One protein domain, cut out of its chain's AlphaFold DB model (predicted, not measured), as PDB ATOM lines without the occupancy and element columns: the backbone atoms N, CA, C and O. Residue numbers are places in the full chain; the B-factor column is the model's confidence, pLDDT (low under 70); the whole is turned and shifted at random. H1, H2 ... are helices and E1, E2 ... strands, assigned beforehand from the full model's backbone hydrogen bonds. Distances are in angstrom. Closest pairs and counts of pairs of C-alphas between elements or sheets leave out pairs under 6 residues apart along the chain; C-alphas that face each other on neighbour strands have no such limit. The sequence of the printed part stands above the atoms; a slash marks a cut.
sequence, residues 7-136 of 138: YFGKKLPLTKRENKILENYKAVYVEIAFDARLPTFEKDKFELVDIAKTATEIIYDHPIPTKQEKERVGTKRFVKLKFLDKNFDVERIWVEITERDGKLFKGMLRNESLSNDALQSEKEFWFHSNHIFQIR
ATOM      1  N   TYR A   7      16.270  54.422 -24.826       53.47
ATOM      2  CA  TYR A   7      14.985  54.425 -24.116       53.47
ATOM      3  C   TYR A   7      14.374  55.823 -24.272       53.47
ATOM      4  O   TYR A   7      14.994  56.815 -23.887       53.47
ATOM      5  N   PHE A   8      13.217  55.927 -24.935       55.00
ATOM      6  CA  PHE A   8      12.587  57.210 -25.299       55.00
ATOM      7  C   PHE A   8      13.534  58.212 -25.997       55.00
ATOM      8  O   PHE A   8      13.568  59.397 -25.674       55.00
ATOM      9  N   GLY A   9      14.361  57.739 -26.937       62.38
ATOM     10  CA  GLY A   9      15.246  58.603 -27.733       62.38
ATOM     11  C   GLY A   9      16.471  59.163 -26.997       62.38
ATOM     12  O   GLY A   9      17.307  59.803 -27.634       62.38
ATOM     13  N   LYS A  10      16.633  58.889 -25.695       61.38
ATOM     14  CA  LYS A  10      17.822  59.268 -24.921       61.38
ATOM     15  C   LYS A  10      18.840  58.129 -24.906       61.38
ATOM     16  O   LYS A  10      18.467  56.968 -24.737       61.38
ATOM     17  N   LYS A  11      20.124  58.473 -25.068       66.12
ATOM     18  CA  LYS A  11      21.238  57.531 -24.889       66.12
ATOM     19  C   LYS A  11      21.296  57.130 -23.417       66.12
ATOM     20  O   LYS A  11      21.461  57.998 -22.560       66.12
ATOM     21  N   LEU A  12      21.150  55.841 -23.131       72.19
ATOM     22  CA  LEU A  12      21.362  55.339 -21.778       72.19
ATOM     23  C   LEU A  12      22.854  55.452 -21.424       72.19
ATOM     24  O   LEU A  12      23.702  55.118 -22.257       72.19
ATOM     25  N   PRO A  13      23.197  55.942 -20.221       80.62
ATOM     26  CA  PRO A  13      24.582  55.954 -19.778       80.62
ATOM     27  C   PRO A  13      25.085  54.517 -19.605       80.62
ATOM     28  O   PRO A  13      24.352  53.641 -19.145       80.62
ATOM     29  N   LEU A  14      26.354  54.289 -19.944       82.69
ATOM     30  CA  LEU A  14      26.998  52.994 -19.748       82.69
ATOM     31  C   LEU A  14      27.089  52.653 -18.258       82.69
ATOM     32  O   LEU A  14      27.430  53.489 -17.415       82.69
ATOM     33  N   THR A  15      26.837  51.391 -17.932       88.62
ATOM     34  CA  THR A  15      27.017  50.852 -16.585       88.62
ATOM     35  C   THR A  15      28.499  50.840 -16.188       88.62
ATOM     36  O   THR A  15      29.401  50.813 -17.028       88.62
ATOM     37  N   LYS A  16      28.794  50.776 -14.879       89.44
ATOM     38  CA  LYS A  16      30.181  50.639 -14.377       89.44
ATOM     39  C   LYS A  16      30.908  49.432 -14.985       89.44
ATOM     40  O   LYS A  16      32.106  49.502 -15.248       89.44
ATOM     41  N   ARG A  17      30.183  48.330 -15.210       88.50
ATOM     42  CA  ARG A  17      30.721  47.111 -15.825       88.50
ATOM     43  C   ARG A  17      31.101  47.350 -17.285       88.50
ATOM     44  O   ARG A  17      32.188  46.956 -17.682       88.50
ATOM     45  N   GLU A  18      30.236  48.003 -18.052       87.06
ATOM     46  CA  GLU A  18      30.494  48.338 -19.456       87.06
ATOM     47  C   GLU A  18      31.666  49.311 -19.599       87.06
ATOM     48  O   GLU A  18      32.567  49.056 -20.390       87.06
ATOM     49  N   ASN A  19      31.739  50.348 -18.760       89.31
ATOM     50  CA  ASN A  19      32.895  51.249 -18.749       89.31
ATOM     51  C   ASN A  19      34.198  50.489 -18.468       89.31
ATOM     52  O   ASN A  19      35.173  50.658 -19.190       89.31
ATOM     53  N   LYS A  20      34.210  49.582 -17.482       90.88
ATOM     54  CA  LYS A  20      35.390  48.748 -17.196       90.88
ATOM     55  C   LYS A  20      35.787  47.858 -18.382       90.88
ATOM     56  O   LYS A  20      36.974  47.630 -18.594       90.88
ATOM     57  N   ILE A  21      34.815  47.356 -19.145       89.56
ATOM     58  CA  ILE A  21      35.070  46.568 -20.359       89.56
ATOM     59  C   ILE A  21      35.731  47.436 -21.437       89.56
ATOM     60  O   ILE A  21      36.748  47.019 -21.988       89.56
ATOM     61  N   LEU A  22      35.210  48.640 -21.702       90.44
ATOM     62  CA  LEU A  22      35.805  49.565 -22.676       90.44
ATOM     63  C   LEU A  22      37.227  49.968 -22.284       90.44
ATOM     64  O   LEU A  22      38.121  49.924 -23.122       90.44
ATOM     65  N   GLU A  23      37.454  50.306 -21.014       92.00
ATOM     66  CA  GLU A  23      38.790  50.649 -20.516       92.00
ATOM     67  C   GLU A  23      39.770  49.481 -20.664       92.00
ATOM     68  O   GLU A  23      40.910  49.673 -21.083       92.00
ATOM     69  N   ASN A  24      39.320  48.247 -20.416       91.12
ATOM     70  CA  ASN A  24      40.141  47.070 -20.675       91.12
ATOM     71  C   ASN A  24      40.473  46.923 -22.168       91.12
ATOM     72  O   ASN A  24      41.620  46.638 -22.504       91.12
ATOM     73  N   TYR A  25      39.510  47.146 -23.070       91.00
ATOM     74  CA  TYR A  25      39.774  47.108 -24.511       91.00
ATOM     75  C   TYR A  25      40.741  48.206 -24.959       91.00
ATOM     76  O   TYR A  25      41.652  47.908 -25.727       91.00
ATOM     77  N   LYS A  26      40.612  49.433 -24.440       92.62
ATOM     78  CA  LYS A  26      41.566  50.528 -24.689       92.62
ATOM     79  C   LYS A  26      42.975  50.163 -24.233       92.62
ATOM     80  O   LYS A  26      43.921  50.361 -24.983       92.62
ATOM     81  N   ALA A  27      43.106  49.587 -23.039       91.75
ATOM     82  CA  ALA A  27      44.401  49.232 -22.465       91.75
ATOM     83  C   ALA A  27      45.144  48.143 -23.257       91.75
ATOM     84  O   ALA A  27      46.372  48.102 -23.243       91.75
ATOM     85  N   VAL A  28      44.416  47.249 -23.937       90.56
ATOM     86  CA  VAL A  28      45.013  46.156 -24.727       90.56
ATOM     87  C   VAL A  28      45.053  46.433 -26.230       90.56
ATOM     88  O   VAL A  28      45.624  45.626 -26.969       90.56
ATOM     89  N   TYR A  29      44.430  47.520 -26.693       92.56
ATOM     90  CA  TYR A  29      44.394  47.872 -28.106       92.56
ATOM     91  C   TYR A  29      45.798  48.203 -28.610       92.56
ATOM     92  O   TYR A  29      46.576  48.898 -27.964       92.56
ATOM     93  N   VAL A  30      46.109  47.691 -29.797       90.25
ATOM     94  CA  VAL A  30      47.337  48.007 -30.520       90.25
ATOM     95  C   VAL A  30      46.922  48.401 -31.920       90.25
ATOM     96  O   VAL A  30      46.244  47.618 -32.588       90.25
ATOM     97  N   GLU A  31      47.323  49.594 -32.344       93.50
ATOM     98  CA  GLU A  31      47.048  50.094 -33.687       93.50
ATOM     99  C   GLU A  31      47.661  49.178 -34.751       93.50
ATOM    100  O   GLU A  31      48.732  48.589 -34.570       93.50
ATOM    101  N   ILE A  32      46.939  49.018 -35.858       93.44
ATOM    102  CA  ILE A  32      47.409  48.242 -36.999       93.44
ATOM    103  C   ILE A  32      48.411  49.116 -37.748       93.44
ATOM    104  O   ILE A  32      48.040  50.144 -38.309       93.44
ATOM    105  N   ALA A  33      49.682  48.717 -37.748       91.75
ATOM    106  CA  ALA A  33      50.685  49.377 -38.572       91.75
ATOM    107  C   ALA A  33      50.316  49.253 -40.058       91.75
ATOM    108  O   ALA A  33      49.735  48.249 -40.477       91.75
ATOM    109  N   PHE A  34      50.680  50.259 -40.852       90.31
ATOM    110  CA  PHE A  34      50.502  50.204 -42.298       90.31
ATOM    111  C   PHE A  34      51.226  48.979 -42.879       90.31
ATOM    112  O   PHE A  34      52.429  48.811 -42.681       90.31
ATOM    113  N   ASP A  35      50.491  48.136 -43.604       93.06
ATOM    114  CA  ASP A  35      51.021  46.957 -44.287       93.06
ATOM    115  C   ASP A  35      50.347  46.825 -45.659       93.06
ATOM    116  O   ASP A  35      49.126  46.700 -45.757       93.06
ATOM    117  N   ALA A  36      51.150  46.840 -46.726       93.69
ATOM    118  CA  ALA A  36      50.674  46.825 -48.113       93.69
ATOM    119  C   ALA A  36      49.940  45.528 -48.516       93.69
ATOM    120  O   ALA A  36      49.306  45.458 -49.576       93.69
ATOM    121  N   ARG A  37      50.035  44.472 -47.698       95.50
ATOM    122  CA  ARG A  37      49.309  43.218 -47.917       95.50
ATOM    123  C   ARG A  37      47.834  43.339 -47.549       95.50
ATOM    124  O   ARG A  37      47.032  42.596 -48.115       95.50
ATOM    125  N   LEU A  38      47.486  44.237 -46.623       96.00
ATOM    126  CA  LEU A  38      46.114  44.419 -46.160       96.00
ATOM    127  C   LEU A  38      45.215  44.968 -47.282       96.00
ATOM    128  O   LEU A  38      45.677  45.755 -48.114       96.00
ATOM    129  N   PRO A  39      43.941  44.546 -47.329       94.38
ATOM    130  CA  PRO A  39      43.000  45.001 -48.333       94.38
ATOM    131  C   PRO A  39      42.613  46.461 -48.113       94.38
ATOM    132  O   PRO A  39      42.484  46.919 -46.977       94.38
ATOM    133  N   THR A  40      42.404  47.164 -49.221       93.50
ATOM    134  CA  THR A  40      41.952  48.563 -49.252       93.50
ATOM    135  C   THR A  40      40.836  48.731 -50.273       93.50
ATOM    136  O   THR A  40      40.721  47.937 -51.214       93.50
ATOM    137  N   PHE A  41      40.045  49.801 -50.162       92.06
ATOM    138  CA  PHE A  41      38.994  50.064 -51.150       92.06
ATOM    139  C   PHE A  41      39.516  50.225 -52.579       92.06
ATOM    140  O   PHE A  41      38.838  49.819 -53.525       92.06
ATOM    141  N   GLU A  42      40.697  50.814 -52.749       90.88
ATOM    142  CA  GLU A  42      41.290  51.047 -54.067       90.88
ATOM    143  C   GLU A  42      41.719  49.739 -54.736       90.88
ATOM    144  O   GLU A  42      41.439  49.526 -55.916       90.88
ATOM    145  N   LYS A  43      42.349  48.840 -53.972       92.12
ATOM    146  CA  LYS A  43      42.895  47.575 -54.475       92.12
ATOM    147  C   LYS A  43      41.840  46.476 -54.575       92.12
ATOM    148  O   LYS A  43      41.782  45.754 -55.568       92.12
ATOM    149  N   ASP A  44      41.008  46.348 -53.546       93.38
ATOM    150  CA  ASP A  44      40.174  45.167 -53.326       93.38
ATOM    151  C   ASP A  44      38.674  45.462 -53.381       93.38
ATOM    152  O   ASP A  44      37.878  44.525 -53.388       93.38
ATOM    153  N   LYS A  45      38.284  46.744 -53.475       92.69
ATOM    154  CA  LYS A  45      36.888  47.228 -53.433       92.69
ATOM    155  C   LYS A  45      36.169  46.961 -52.103       92.69
ATOM    156  O   LYS A  45      34.953  47.131 -52.027       92.69
ATOM    157  N   PHE A  46      36.908  46.597 -51.059       93.31
ATOM    158  CA  PHE A  46      36.411  46.449 -49.697       93.31
ATOM    159  C   PHE A  46      37.503  46.791 -48.683       93.31
ATOM    160  O   PHE A  46      38.692  46.770 -49.004       93.31
ATOM    161  N   GLU A  47      37.093  47.014 -47.439       94.38
ATOM    162  CA  GLU A  47      37.991  47.140 -46.293       94.38
ATOM    163  C   GLU A  47      37.541  46.264 -45.126       94.38
ATOM    164  O   GLU A  47      36.389  45.837 -45.041       94.38
ATOM    165  N   LEU A  48      38.464  45.975 -44.212       95.38
ATOM    166  CA  LEU A  48      38.178  45.210 -43.004       95.38
ATOM    167  C   LEU A  48      37.988  46.135 -41.810       95.38
ATOM    168  O   LEU A  48      38.837  46.971 -41.505       95.38
ATOM    169  N   VAL A  49      36.911  45.921 -41.060       94.75
ATOM    170  CA  VAL A  49      36.665  46.681 -39.830       94.75
ATOM    171  C   VAL A  49      37.729  46.327 -38.788       94.75
ATOM    172  O   VAL A  49      37.942  45.151 -38.478       94.75
ATOM    173  N   ASP A  50      38.381  47.327 -38.193       95.12
ATOM    174  CA  ASP A  50      39.197  47.132 -36.990       95.12
ATOM    175  C   ASP A  50      38.276  46.912 -35.778       95.12
ATOM    176  O   ASP A  50      37.862  47.843 -35.084       95.12
ATOM    177  N   ILE A  51      37.935  45.644 -35.530       94.69
ATOM    178  CA  ILE A  51      37.039  45.248 -34.438       94.69
ATOM    179  C   ILE A  51      37.611  45.651 -33.082       94.69
ATOM    180  O   ILE A  51      36.846  46.034 -32.197       94.69
ATOM    181  N   ALA A  52      38.933  45.570 -32.917       93.44
ATOM    182  CA  ALA A  52      39.587  45.928 -31.669       93.44
ATOM    183  C   ALA A  52      39.461  47.433 -31.399       93.44
ATOM    184  O   ALA A  52      39.091  47.798 -30.288       93.44
ATOM    185  N   LYS A  53      39.661  48.284 -32.417       94.62
ATOM    186  CA  LYS A  53      39.441  49.735 -32.318       94.62
ATOM    187  C   LYS A  53      37.993  50.050 -31.979       94.62
ATOM    188  O   LYS A  53      37.723  50.733 -30.997       94.62
ATOM    189  N   THR A  54      37.045  49.481 -32.725       91.88
ATOM    190  CA  THR A  54      35.615  49.709 -32.480       91.88
ATOM    191  C   THR A  54      35.193  49.252 -31.078       91.88
ATOM    192  O   THR A  54      34.377  49.906 -30.437       91.88
ATOM    193  N   ALA A  55      35.770  48.168 -30.548       90.31
ATOM    194  CA  ALA A  55      35.487  47.690 -29.189       90.31
ATOM    195  C   ALA A  55      35.981  48.633 -28.078       90.31
ATOM    196  O   ALA A  55      35.564  48.485 -26.932       90.31
ATOM    197  N   THR A  56      36.839  49.607 -28.393       90.62
ATOM    198  CA  THR A  56      37.227  50.662 -27.444       90.62
ATOM    199  C   THR A  56      36.162  51.758 -27.296       90.62
ATOM    200  O   THR A  56      36.187  52.515 -26.324       90.62
ATOM    201  N   GLU A  57      35.208  51.813 -28.231       88.56
ATOM    202  CA  GLU A  57      34.183  52.858 -28.339       88.56
ATOM    203  C   GLU A  57      32.771  52.328 -28.060       88.56
ATOM    204  O   GLU A  57      31.930  53.057 -27.531       88.56
ATOM    205  N   ILE A  58      32.496  51.062 -28.403       86.69
ATOM    206  CA  ILE A  58      31.176  50.442 -28.238       86.69
ATOM    207  C   ILE A  58      31.252  49.093 -27.527       86.69
ATOM    208  O   ILE A  58      32.195  48.319 -27.692       86.69
ATOM    209  N   ILE A  59      30.184  48.769 -26.800       84.31
ATOM    210  CA  ILE A  59      29.968  47.430 -26.260       84.31
ATOM    211  C   ILE A  59      29.299  46.569 -27.326       84.31
ATOM    212  O   ILE A  59      28.255  46.921 -27.876       84.31
ATOM    213  N   TYR A  60      29.922  45.433 -27.612       83.75
ATOM    214  CA  TYR A  60      29.335  44.397 -28.443       83.75
ATOM    215  C   TYR A  60      28.386  43.525 -27.621       83.75
ATOM    216  O   TYR A  60      28.683  43.188 -26.477       83.75
ATOM    217  N   ASP A  61      27.283  43.100 -28.239       81.19
ATOM    218  CA  ASP A  61      26.294  42.192 -27.629       81.19
ATOM    219  C   ASP A  61      26.927  40.859 -27.202       81.19
ATOM    220  O   ASP A  61      26.514  40.234 -26.227       81.19
ATOM    221  N   HIS A  62      27.970  40.449 -27.926       80.69
ATOM    222  CA  HIS A  62      28.793  39.290 -27.620       80.69
ATOM    223  C   HIS A  62      30.255  39.713 -27.452       80.69
ATOM    224  O   HIS A  62      30.723  40.583 -28.192       80.69
ATOM    225  N   PRO A  63      30.997  39.095 -26.517       81.00
ATOM    226  CA  PRO A  63      32.403  39.413 -26.322       81.00
ATOM    227  C   PRO A  63      33.205  39.114 -27.591       81.00
ATOM    228  O   PRO A  63      33.071  38.047 -28.192       81.00
ATOM    229  N   ILE A  64      34.055  40.065 -27.985       89.94
ATOM    230  CA  ILE A  64      35.029  39.840 -29.054       89.94
ATOM    231  C   ILE A  64      36.174  38.955 -28.535       89.94
ATOM    232  O   ILE A  64      36.481  39.010 -27.338       89.94
ATOM    233  N   PRO A  65      36.850  38.188 -29.410       92.00
ATOM    234  CA  PRO A  65      37.984  37.369 -29.008       92.00
ATOM    235  C   PRO A  65      39.081  38.181 -28.316       92.00
ATOM    236  O   PRO A  65      39.496  39.248 -28.783       92.00
ATOM    237  N   THR A  66      39.573  37.648 -27.206       90.94
ATOM    238  CA  THR A  66      40.691  38.191 -26.438       90.94
ATOM    239  C   THR A  66      42.007  38.079 -27.208       90.94
ATOM    240  O   THR A  66      42.144  37.309 -28.163       90.94
ATOM    241  N   LYS A  67      43.024  38.823 -26.760       89.31
ATOM    242  CA  LYS A  67      44.385  38.738 -27.310       89.31
ATOM    243  C   LYS A  67      44.923  37.300 -27.291       89.31
ATOM    244  O   LYS A  67      45.415  36.825 -28.308       89.31
ATOM    245  N   GLN A  68      44.752  36.591 -26.173       90.00
ATOM    246  CA  GLN A  68      45.220  35.210 -26.020       90.00
ATOM    247  C   GLN A  68      44.493  34.243 -26.962       90.00
ATOM    248  O   GLN A  68      45.117  33.352 -27.533       90.00
ATOM    249  N   GLU A  69      43.182  34.411 -27.151       92.06
ATOM    250  CA  GLU A  69      42.424  33.589 -28.099       92.06
ATOM    251  C   GLU A  69      42.913  33.809 -29.529       92.06
ATOM    252  O   GLU A  69      43.176  32.834 -30.226       92.06
ATOM    253  N   LYS A  70      43.119  35.070 -29.935       91.81
ATOM    254  CA  LYS A  70      43.660  35.433 -31.255       91.81
ATOM    255  C   LYS A  70      45.065  34.872 -31.480       91.81
ATOM    256  O   LYS A  70      45.358  34.367 -32.559       91.81
ATOM    257  N   GLU A  71      45.924  34.899 -30.464       89.25
ATOM    258  CA  GLU A  71      47.284  34.348 -30.531       89.25
ATOM    259  C   GLU A  71      47.314  32.822 -30.675       89.25
ATOM    260  O   GLU A  71      48.263  32.286 -31.248       89.25
ATOM    261  N   ARG A  72      46.279  32.122 -30.203       90.56
ATOM    262  CA  ARG A  72      46.123  30.665 -30.356       90.56
ATOM    263  C   ARG A  72      45.522  30.261 -31.698       90.56
ATOM    264  O   ARG A  72      45.475  29.070 -32.007       90.56
ATOM    265  N   VAL A  73      45.051  31.219 -32.494       90.31
ATOM    266  CA  VAL A  73      44.516  30.926 -33.819       90.31
ATOM    267  C   VAL A  73      45.657  30.472 -34.731       90.31
ATOM    268  O   VAL A  73      46.619  31.201 -34.986       90.31
ATOM    269  N   GLY A  74      45.552  29.229 -35.192       89.62
ATOM    270  CA  GLY A  74      46.450  28.629 -36.172       89.62
ATOM    271  C   GLY A  74      45.794  28.496 -37.542       89.62
ATOM    272  O   GLY A  74      44.658  28.920 -37.756       89.62
ATOM    273  N   THR A  75      46.510  27.855 -38.457       93.12
ATOM    274  CA  THR A  75      45.997  27.494 -39.782       93.12
ATOM    275  C   THR A  75      44.867  26.461 -39.691       93.12
ATOM    276  O   THR A  75      44.689  25.790 -38.668       93.12
ATOM    277  N   LYS A  76      44.052  26.361 -40.751       91.38
ATOM    278  CA  LYS A  76      42.843  25.512 -40.846       91.38
ATOM    279  C   LYS A  76      41.755  25.840 -39.812       91.38
ATOM    280  O   LYS A  76      40.848  25.043 -39.560       91.38
ATOM    281  N   ARG A  77      41.849  27.001 -39.158       93.62
ATOM    282  CA  ARG A  77      40.807  27.543 -38.276       93.62
ATOM    283  C   ARG A  77      39.949  28.535 -39.041       93.62
ATOM    284  O   ARG A  77      40.420  29.194 -39.959       93.62
ATOM    285  N   PHE A  78      38.699  28.653 -38.608       94.88
ATOM    286  CA  PHE A  78      37.737  29.580 -39.183       94.88
ATOM    287  C   PHE A  78      37.553  30.772 -38.258       94.88
ATOM    288  O   PHE A  78      37.265  30.610 -37.066       94.88
ATOM    289  N   VAL A  79      37.680  31.963 -38.822       95.75
ATOM    290  CA  VAL A  79      37.397  33.227 -38.149       95.75
ATOM    291  C   VAL A  79      36.337  33.988 -38.917       95.75
ATOM    292  O   VAL A  79      36.236  33.882 -40.134       95.75
ATOM    293  N   LYS A  80      35.515  34.741 -38.202       95.12
ATOM    294  CA  LYS A  80      34.548  35.646 -38.803       95.12
ATOM    295  C   LYS A  80      35.164  37.028 -38.853       95.12
ATOM    296  O   LYS A  80      35.636  37.517 -37.823       95.12
ATOM    297  N   LEU A  81      35.141  37.645 -40.026       95.81
ATOM    298  CA  LEU A  81      35.584  39.020 -40.237       95.81
ATOM    299  C   LEU A  81      34.385  39.902 -40.586       95.81
ATOM    300  O   LEU A  81      33.308  39.395 -40.910       95.81
ATOM    301  N   LYS A  82      34.567  41.221 -40.489       94.69
ATOM    302  CA  LYS A  82      33.604  42.204 -40.984       94.69
ATOM    303  C   LYS A  82      34.204  42.983 -42.143       94.69
ATOM    304  O   LYS A  82      35.274  43.566 -41.980       94.69
ATOM    305  N   PHE A  83      33.482  43.007 -43.248       94.25
ATOM    306  CA  PHE A  83      33.854  43.697 -44.473       94.25
ATOM    307  C   PHE A  83      32.975  44.927 -44.626       94.25
ATOM    308  O   PHE A  83      31.777  44.849 -44.364       94.25
ATOM    309  N   LEU A  84      33.588  46.035 -45.017       92.38
ATOM    310  CA  LEU A  84      32.921  47.254 -45.441       92.38
ATOM    311  C   LEU A  84      33.037  47.359 -46.954       92.38
ATOM    312  O   LEU A  84      34.127  47.176 -47.502       92.38
ATOM    313  N   ASP A  85      31.927  47.660 -47.613       86.81
ATOM    314  CA  ASP A  85      31.916  48.073 -49.010       86.81
ATOM    315  C   ASP A  85      31.998  49.612 -49.132       86.81
ATOM    316  O   ASP A  85      32.094  50.339 -48.139       86.81
ATOM    317  N   LYS A  86      31.970  50.123 -50.367       83.19
ATOM    318  CA  LYS A  86      32.021  51.571 -50.636       83.19
ATOM    319  C   LYS A  86      30.786  52.332 -50.135       83.19
ATOM    320  O   LYS A  86      30.854  53.551 -50.000       83.19
ATOM    321  N   ASN A  87      29.686  51.632 -49.870       85.06
ATOM    322  CA  ASN A  87      28.450  52.191 -49.330       85.06
ATOM    323  C   ASN A  87      28.397  52.111 -47.795       85.06
ATOM    324  O   ASN A  87      27.407  52.527 -47.197       85.06
ATOM    325  N   PHE A  88      29.470  51.630 -47.154       80.06
ATOM    326  CA  PHE A  88      29.552  51.341 -45.721       80.06
ATOM    327  C   PHE A  88      28.597  50.237 -45.244       80.06
ATOM    328  O   PHE A  88      28.340  50.113 -44.041       80.06
ATOM    329  N   ASP A  89      28.124  49.393 -46.159       83.44
ATOM    330  CA  ASP A  89      27.389  48.188 -45.819       83.44
ATOM    331  C   ASP A  89      28.337  47.153 -45.215       83.44
ATOM    332  O   ASP A  89      29.468  46.940 -45.663       83.44
ATOM    333  N   VAL A  90      27.880  46.531 -44.124       88.38
ATOM    334  CA  VAL A  90      28.697  45.621 -43.320       88.38
ATOM    335  C   VAL A  90      28.281  44.180 -43.551       88.38
ATOM    336  O   VAL A  90      27.227  43.743 -43.085       88.38
ATOM    337  N   GLU A  91      29.193  43.393 -44.108       90.00
ATOM    338  CA  GLU A  91      29.033  41.948 -44.234       90.00
ATOM    339  C   GLU A  91      29.906  41.179 -43.254       90.00
ATOM    340  O   GLU A  91      30.987  41.617 -42.861       90.00
ATOM    341  N   ARG A  92      29.421  40.011 -42.813       91.88
ATOM    342  CA  ARG A  92      30.128  39.162 -41.847       91.88
ATOM    343  C   ARG A  92      30.347  37.773 -42.422       91.88
ATOM    344  O   ARG A  92      29.430  36.953 -42.397       91.88
ATOM    345  N   ILE A  93      31.569  37.491 -42.855       93.31
ATOM    346  CA  ILE A  93      31.900  36.282 -43.618       93.31
ATOM    347  C   ILE A  93      32.884  35.411 -42.833       93.31
ATOM    348  O   ILE A  93      33.711  35.924 -42.072       93.31
ATOM    349  N   TRP A  94      32.751  34.088 -42.976       94.69
ATOM    350  CA  TRP A  94      33.694  33.124 -42.414       94.69
ATOM    351  C   TRP A  94      34.887  32.935 -43.351       94.69
ATOM    352  O   TRP A  94      34.738  32.706 -44.547       94.69
ATOM    353  N   VAL A  95      36.074  32.991 -42.764       96.12
ATOM    354  CA  VAL A  95      37.358  32.946 -43.453       96.12
ATOM    355  C   VAL A  95      38.183  31.828 -42.842       96.12
ATOM    356  O   VAL A  95      38.356  31.776 -41.621       96.12
ATOM    357  N   GLU A  96      38.672  30.920 -43.676       96.94
ATOM    358  CA  GLU A  96      39.632  29.909 -43.247       96.94
ATOM    359  C   GLU A  96      41.042  30.483 -43.292       96.94
ATOM    360  O   GLU A  96      41.436  31.082 -44.285       96.94
ATOM    361  N   ILE A  97      41.816  30.281 -42.231       96.75
ATOM    362  CA  ILE A  97      43.201  30.746 -42.160       96.75
ATOM    363  C   ILE A  97      44.114  29.748 -42.855       96.75
ATOM    364  O   ILE A  97      44.232  28.598 -42.420       96.75
ATOM    365  N   THR A  98      44.792  30.212 -43.897       96.94
ATOM    366  CA  THR A  98      45.724  29.416 -44.696       96.94
ATOM    367  C   THR A  98      47.164  29.631 -44.248       96.94
ATOM    368  O   THR A  98      47.911  28.661 -44.126       96.94
ATOM    369  N   GLU A  99      47.534  30.864 -43.889       96.81
ATOM    370  CA  GLU A  99      48.892  31.221 -43.460       96.81
ATOM    371  C   GLU A  99      48.877  32.201 -42.277       96.81
ATOM    372  O   GLU A  99      47.896  32.912 -42.038       96.81
ATOM    373  N   ARG A 100      49.982  32.249 -41.525       94.88
ATOM    374  CA  ARG A 100      50.177  33.185 -40.411       94.88
ATOM    375  C   ARG A 100      51.598  33.736 -40.419       94.88
ATOM    376  O   ARG A 100      52.551  32.967 -40.389       94.88
ATOM    377  N   ASP A 101      51.701  35.056 -40.346       93.62
ATOM    378  CA  ASP A 101      52.941  35.813 -40.197       93.62
ATOM    379  C   ASP A 101      52.795  36.786 -39.015       93.62
ATOM    380  O   ASP A 101      52.189  37.857 -39.106       93.62
ATOM    381  N   GLY A 102      53.259  36.360 -37.837       91.31
ATOM    382  CA  GLY A 102      53.106  37.119 -36.596       91.31
ATOM    383  C   GLY A 102      51.635  37.376 -36.227       91.31
ATOM    384  O   GLY A 102      50.921  36.460 -35.797       91.31
ATOM    385  N   LYS A 103      51.208  38.643 -36.344       92.44
ATOM    386  CA  LYS A 103      49.825  39.107 -36.102       92.44
ATOM    387  C   LYS A 103      48.981  39.203 -37.376       92.44
ATOM    388  O   LYS A 103      47.797  39.545 -37.285       92.44
ATOM    389  N   LEU A 104      49.584  38.958 -38.533       95.50
ATOM    390  CA  LEU A 104      48.919  38.936 -39.823       95.50
ATOM    391  C   LEU A 104      48.584  37.498 -40.196       95.50
ATOM    392  O   LEU A 104      49.329  36.557 -39.923       95.50
ATOM    393  N   PHE A 105      47.433  37.344 -40.819       96.94
ATOM    394  CA  PHE A 105      46.904  36.076 -41.274       96.94
ATOM    395  C   PHE A 105      46.555  36.213 -42.738       96.94
ATOM    396  O   PHE A 105      45.989  37.227 -43.144       96.94
ATOM    397  N   LYS A 106      46.847  35.178 -43.512       97.62
ATOM    398  CA  LYS A 106      46.248  35.011 -44.825       97.62
ATOM    399  C   LYS A 106      45.015  34.143 -44.657       97.62
ATOM    400  O   LYS A 106      45.060  33.111 -43.980       97.62
ATOM    401  N   GLY A 107      43.907  34.598 -45.215       96.75
ATOM    402  CA  GLY A 107      42.642  33.897 -45.143       96.75
ATOM    403  C   GLY A 107      42.027  33.703 -46.507       96.75
ATOM    404  O   GLY A 107      42.229  34.525 -47.394       96.75
ATOM    405  N   MET A 108      41.254  32.634 -46.633       96.94
ATOM    406  CA  MET A 108      40.483  32.292 -47.815       96.94
ATOM    407  C   MET A 108      38.989  32.321 -47.481       96.94
ATOM    408  O   MET A 108      38.553  31.731 -46.483       96.94
ATOM    409  N   LEU A 109      38.196  33.002 -48.311       95.00
ATOM    410  CA  LEU A 109      36.737  32.974 -48.197       95.00
ATOM    411  C   LEU A 109      36.207  31.575 -48.507       95.00
ATOM    412  O   LEU A 109      36.624  30.932 -49.468       95.00
ATOM    413  N   ARG A 110      35.266  31.100 -47.688       89.75
ATOM    414  CA  ARG A 110      34.606  29.795 -47.882       89.75
ATOM    415  C   ARG A 110      33.137  29.907 -48.263       89.75
ATOM    416  O   ARG A 110      32.472  28.894 -48.449       89.75
ATOM    417  N   ASN A 111      32.643  31.131 -48.358       85.81
ATOM    418  CA  ASN A 111      31.339  31.449 -48.894       85.81
ATOM    419  C   ASN A 111      31.417  32.801 -49.595       85.81
ATOM    420  O   ASN A 111      32.240  33.646 -49.237       85.81
ATOM    421  N   GLU A 112      30.538  32.985 -50.565       85.94
ATOM    422  CA  GLU A 112      30.373  34.254 -51.256       85.94
ATOM    423  C   GLU A 112      29.622  35.247 -50.373       85.94
ATOM    424  O   GLU A 112      28.847  34.881 -49.475       85.94
ATOM    425  N   SER A 113      29.907  36.514 -50.627       85.75
ATOM    426  CA  SER A 113      29.094  37.634 -50.190       85.75
ATOM    427  C   SER A 113      27.763  37.665 -50.944       85.75
ATOM    428  O   SER A 113      27.680  37.253 -52.097       85.75
ATOM    429  N   LEU A 114      26.716  38.164 -50.284       79.56
ATOM    430  CA  LEU A 114      25.397  38.329 -50.905       79.56
ATOM    431  C   LEU A 114      25.244  39.667 -51.641       79.56
ATOM    432  O   LEU A 114      24.322  39.803 -52.440       79.56
ATOM    433  N   SER A 115      26.098  40.651 -51.349       80.06
ATOM    434  CA  SER A 115      25.950  42.026 -51.848       80.06
ATOM    435  C   SER A 115      27.228  42.641 -52.417       80.06
ATOM    436  O   SER A 115      27.160  43.702 -53.031       80.06
ATOM    437  N   ASN A 116      28.383  41.995 -52.265       82.94
ATOM    438  CA  ASN A 116      29.665  42.497 -52.739       82.94
ATOM    439  C   ASN A 116      30.370  41.484 -53.652       82.94
ATOM    440  O   ASN A 116      31.030  40.549 -53.195       82.94
ATOM    441  N   ASP A 117      30.326  41.755 -54.956       86.94
ATOM    442  CA  ASP A 117      30.964  40.945 -56.003       86.94
ATOM    443  C   ASP A 117      32.484  40.800 -55.844       86.94
ATOM    444  O   ASP A 117      33.094  39.928 -56.458       86.94
ATOM    445  N   ALA A 118      33.140  41.651 -55.048       88.06
ATOM    446  CA  ALA A 118      34.571  41.538 -54.785       88.06
ATOM    447  C   ALA A 118      34.916  40.487 -53.715       88.06
ATOM    448  O   ALA A 118      36.100  40.178 -53.545       88.06
ATOM    449  N   LEU A 119      33.918  39.955 -52.999       89.62
ATOM    450  CA  LEU A 119      34.036  38.963 -51.925       89.62
ATOM    451  C   LEU A 119      33.518  37.591 -52.391       89.62
ATOM    452  O   LEU A 119      32.525  37.062 -51.890       89.62
ATOM    453  N   GLN A 120      34.219  37.018 -53.368       90.19
ATOM    454  CA  GLN A 120      33.906  35.710 -53.949       90.19
ATOM    455  C   GLN A 120      34.547  34.561 -53.163       90.19
ATOM    456  O   GLN A 120      35.571  34.741 -52.498       90.19
ATOM    457  N   SER A 121      33.958  33.367 -53.255       90.50
ATOM    458  CA  SER A 121      34.528  32.154 -52.664       90.50
ATOM    459  C   SER A 121      35.962  31.937 -53.152       90.50
ATOM    460  O   SER A 121      36.318  32.321 -54.261       90.50
ATOM    461  N   GLU A 122      36.793  31.341 -52.299       92.69
ATOM    462  CA  GLU A 122      38.215  31.065 -52.549       92.69
ATOM    463  C   GLU A 122      39.110  32.304 -52.691       92.69
ATOM    464  O   GLU A 122      40.330  32.169 -52.772       92.69
ATOM    465  N   LYS A 123      38.553  33.523 -52.625       94.50
ATOM    466  CA  LYS A 123      39.363  34.740 -52.582       94.50
ATOM    467  C   LYS A 123      40.272  34.732 -51.358       94.50
ATOM    468  O   LYS A 123      39.804  34.614 -50.222       94.50
ATOM    469  N   GLU A 124      41.562  34.929 -51.607       96.44
ATOM    470  CA  GLU A 124      42.578  35.069 -50.574       96.44
ATOM    471  C   GLU A 124      42.945  36.532 -50.328       96.44
ATOM    472  O   GLU A 124      43.050  37.333 -51.257       96.44
ATOM    473  N   PHE A 125      43.182  36.882 -49.069       96.88
ATOM    474  CA  PHE A 125      43.683  38.198 -48.675       96.88
ATOM    475  C   PHE A 125      44.336  38.129 -47.294       96.88
ATOM    476  O   PHE A 125      44.134  37.183 -46.525       96.88
ATOM    477  N   TRP A 126      45.126  39.150 -46.975       97.75
ATOM    478  CA  TRP A 126      45.746  39.287 -45.664       97.75
ATOM    479  C   TRP A 126      44.871  40.099 -44.716       97.75
ATOM    480  O   TRP A 126      44.181  41.025 -45.123       97.75
ATOM    481  N   PHE A 127      44.920  39.783 -43.429       97.12
ATOM    482  CA  PHE A 127      44.232  40.536 -42.391       97.12
ATOM    483  C   PHE A 127      45.002  40.484 -41.069       97.12
ATOM    484  O   PHE A 127      45.628  39.488 -40.718       97.12
ATOM    485  N   HIS A 128      44.942  41.563 -40.296       96.94
ATOM    486  CA  HIS A 128      45.464  41.618 -38.937       96.94
ATOM    487  C   HIS A 128      44.532  40.952 -37.908       96.94
ATOM    488  O   HIS A 128      43.306  40.995 -38.021       96.94
ATOM    489  N   SER A 129      45.114  40.416 -36.831       95.50
ATOM    490  CA  SER A 129      44.413  39.843 -35.664       95.50
ATOM    491  C   SER A 129      43.293  40.727 -35.088       95.50
ATOM    492  O   SER A 129      42.318  40.235 -34.514       95.50
ATOM    493  N   ASN A 130      43.399  42.046 -35.252       95.94
ATOM    494  CA  ASN A 130      42.392  43.002 -34.799       95.94
ATOM    495  C   ASN A 130      41.070  42.904 -35.567       95.94
ATOM    496  O   ASN A 130      40.040  43.225 -34.986       95.94
ATOM    497  N   HIS A 131      41.070  42.414 -36.809       96.50
ATOM    498  CA  HIS A 131      39.850  42.271 -37.610       96.50
ATOM    499  C   HIS A 131      39.005  41.051 -37.223       96.50
ATOM    500  O   HIS A 131      37.863  40.921 -37.666       96.50
ATOM    501  N   ILE A 132      39.545  40.146 -36.398       95.75
ATOM    502  CA  ILE A 132      38.839  38.937 -35.968       95.75
ATOM    503  C   ILE A 132      37.660  39.332 -35.073       95.75
ATOM    504  O   ILE A 132      37.843  39.740 -33.923       95.75
ATOM    505  N   PHE A 133      36.450  39.166 -35.607       94.44
ATOM    506  CA  PHE A 133      35.191  39.407 -34.907       94.44
ATOM    507  C   PHE A 133      34.749  38.197 -34.086       94.44
ATOM    508  O   PHE A 133      34.217  38.352 -32.992       94.44
ATOM    509  N   GLN A 134      34.973  36.989 -34.604       94.44
ATOM    510  CA  GLN A 134      34.606  35.743 -33.937       94.44
ATOM    511  C   GLN A 134      35.562  34.628 -34.357       94.44
ATOM    512  O   GLN A 134      36.046  34.614 -35.485       94.44
ATOM    513  N   ILE A 135      35.812  33.669 -33.469       94.12
ATOM    514  CA  ILE A 135      36.537  32.434 -33.786       94.12
ATOM    515  C   ILE A 135      35.525  31.291 -33.727       94.12
ATOM    516  O   ILE A 135      34.699  31.236 -32.813       94.12
ATOM    517  N   ARG A 136      35.547  30.387 -34.711       90.31
ATOM    518  CA  ARG A 136      34.704  29.189 -34.673       90.31
ATOM    519  C   ARG A 136      35.281  28.230 -33.634       90.31
ATOM    520  O   ARG A 136      36.326  27.616 -33.865       90.31
TER     521      ARG A 136
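This is residues 7 to 136 of the 138 residues of an uncharacterized protein of Aquimarina intermedia (UniProt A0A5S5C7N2). A strongly twisted, curled sheet of four strands, E1 to E4, makes a small, incompletely closed barrel; the short stretches 47 to 48 and 134 to 135 pair with its edge strand E1. The longest helix, H1, lies well away from the sheet, and before it the tail of residues 7 to 13 sticks out. The printed part has 130 residues, with H1, H2, H3 and H4 followed by E1, E2, E3 and E4, an antiparallel sheet in that order. The class is mixed, with under half of the residues in named elements; the whole is compact, with a radius of gyration of the C-alphas of 15.5 A and spans of 43 by 33 by 27 A.

H1, residues 16 to 28, begins at C-alpha 16 (30.181, 50.639, -14.377) and is 18.6 A long. H2 is residues 41 to 44, H3 51 to 54 and H4 67 to 71. E1, residues 78 to 84, is 19.4 A long; E2, 90 to 101, 26.3 A; E3, 104 to 109, 15.9 A. E4, residues 124 to 128, ends at C-alpha 128 (45.464, 41.618, -38.937).

The strands form a meander, each the antiparallel neighbour of the one before. In the hairpin E1 and E2, N 79 and O 95 are 2.9 A apart, within hydrogen-bond range; in E2 and E3, N 101 and O 104, 2.8 A; in E3 and E4, N 105 and O 127, 2.8 A. E2 bends by 85 degrees at residue 98. No named helix is on the sheet. H1 is close to but not clearly touching H3, the closest C-alphas, of Tyr 25 and Ala 52, being 7.3 A apart. H2 is apart from H1, H3 and H4. Every O i to N i+4 pair is within range in H1 and H4; H2 and H3 are too short for one.

The C-alphas farthest apart, of Phe 8 and Glu 99, are 48.2 A apart. The printed part has no cut. The links H1 to H2, H3 to H4 and E3 to E4 are long. Residues 7 to 11 have pLDDT under 70.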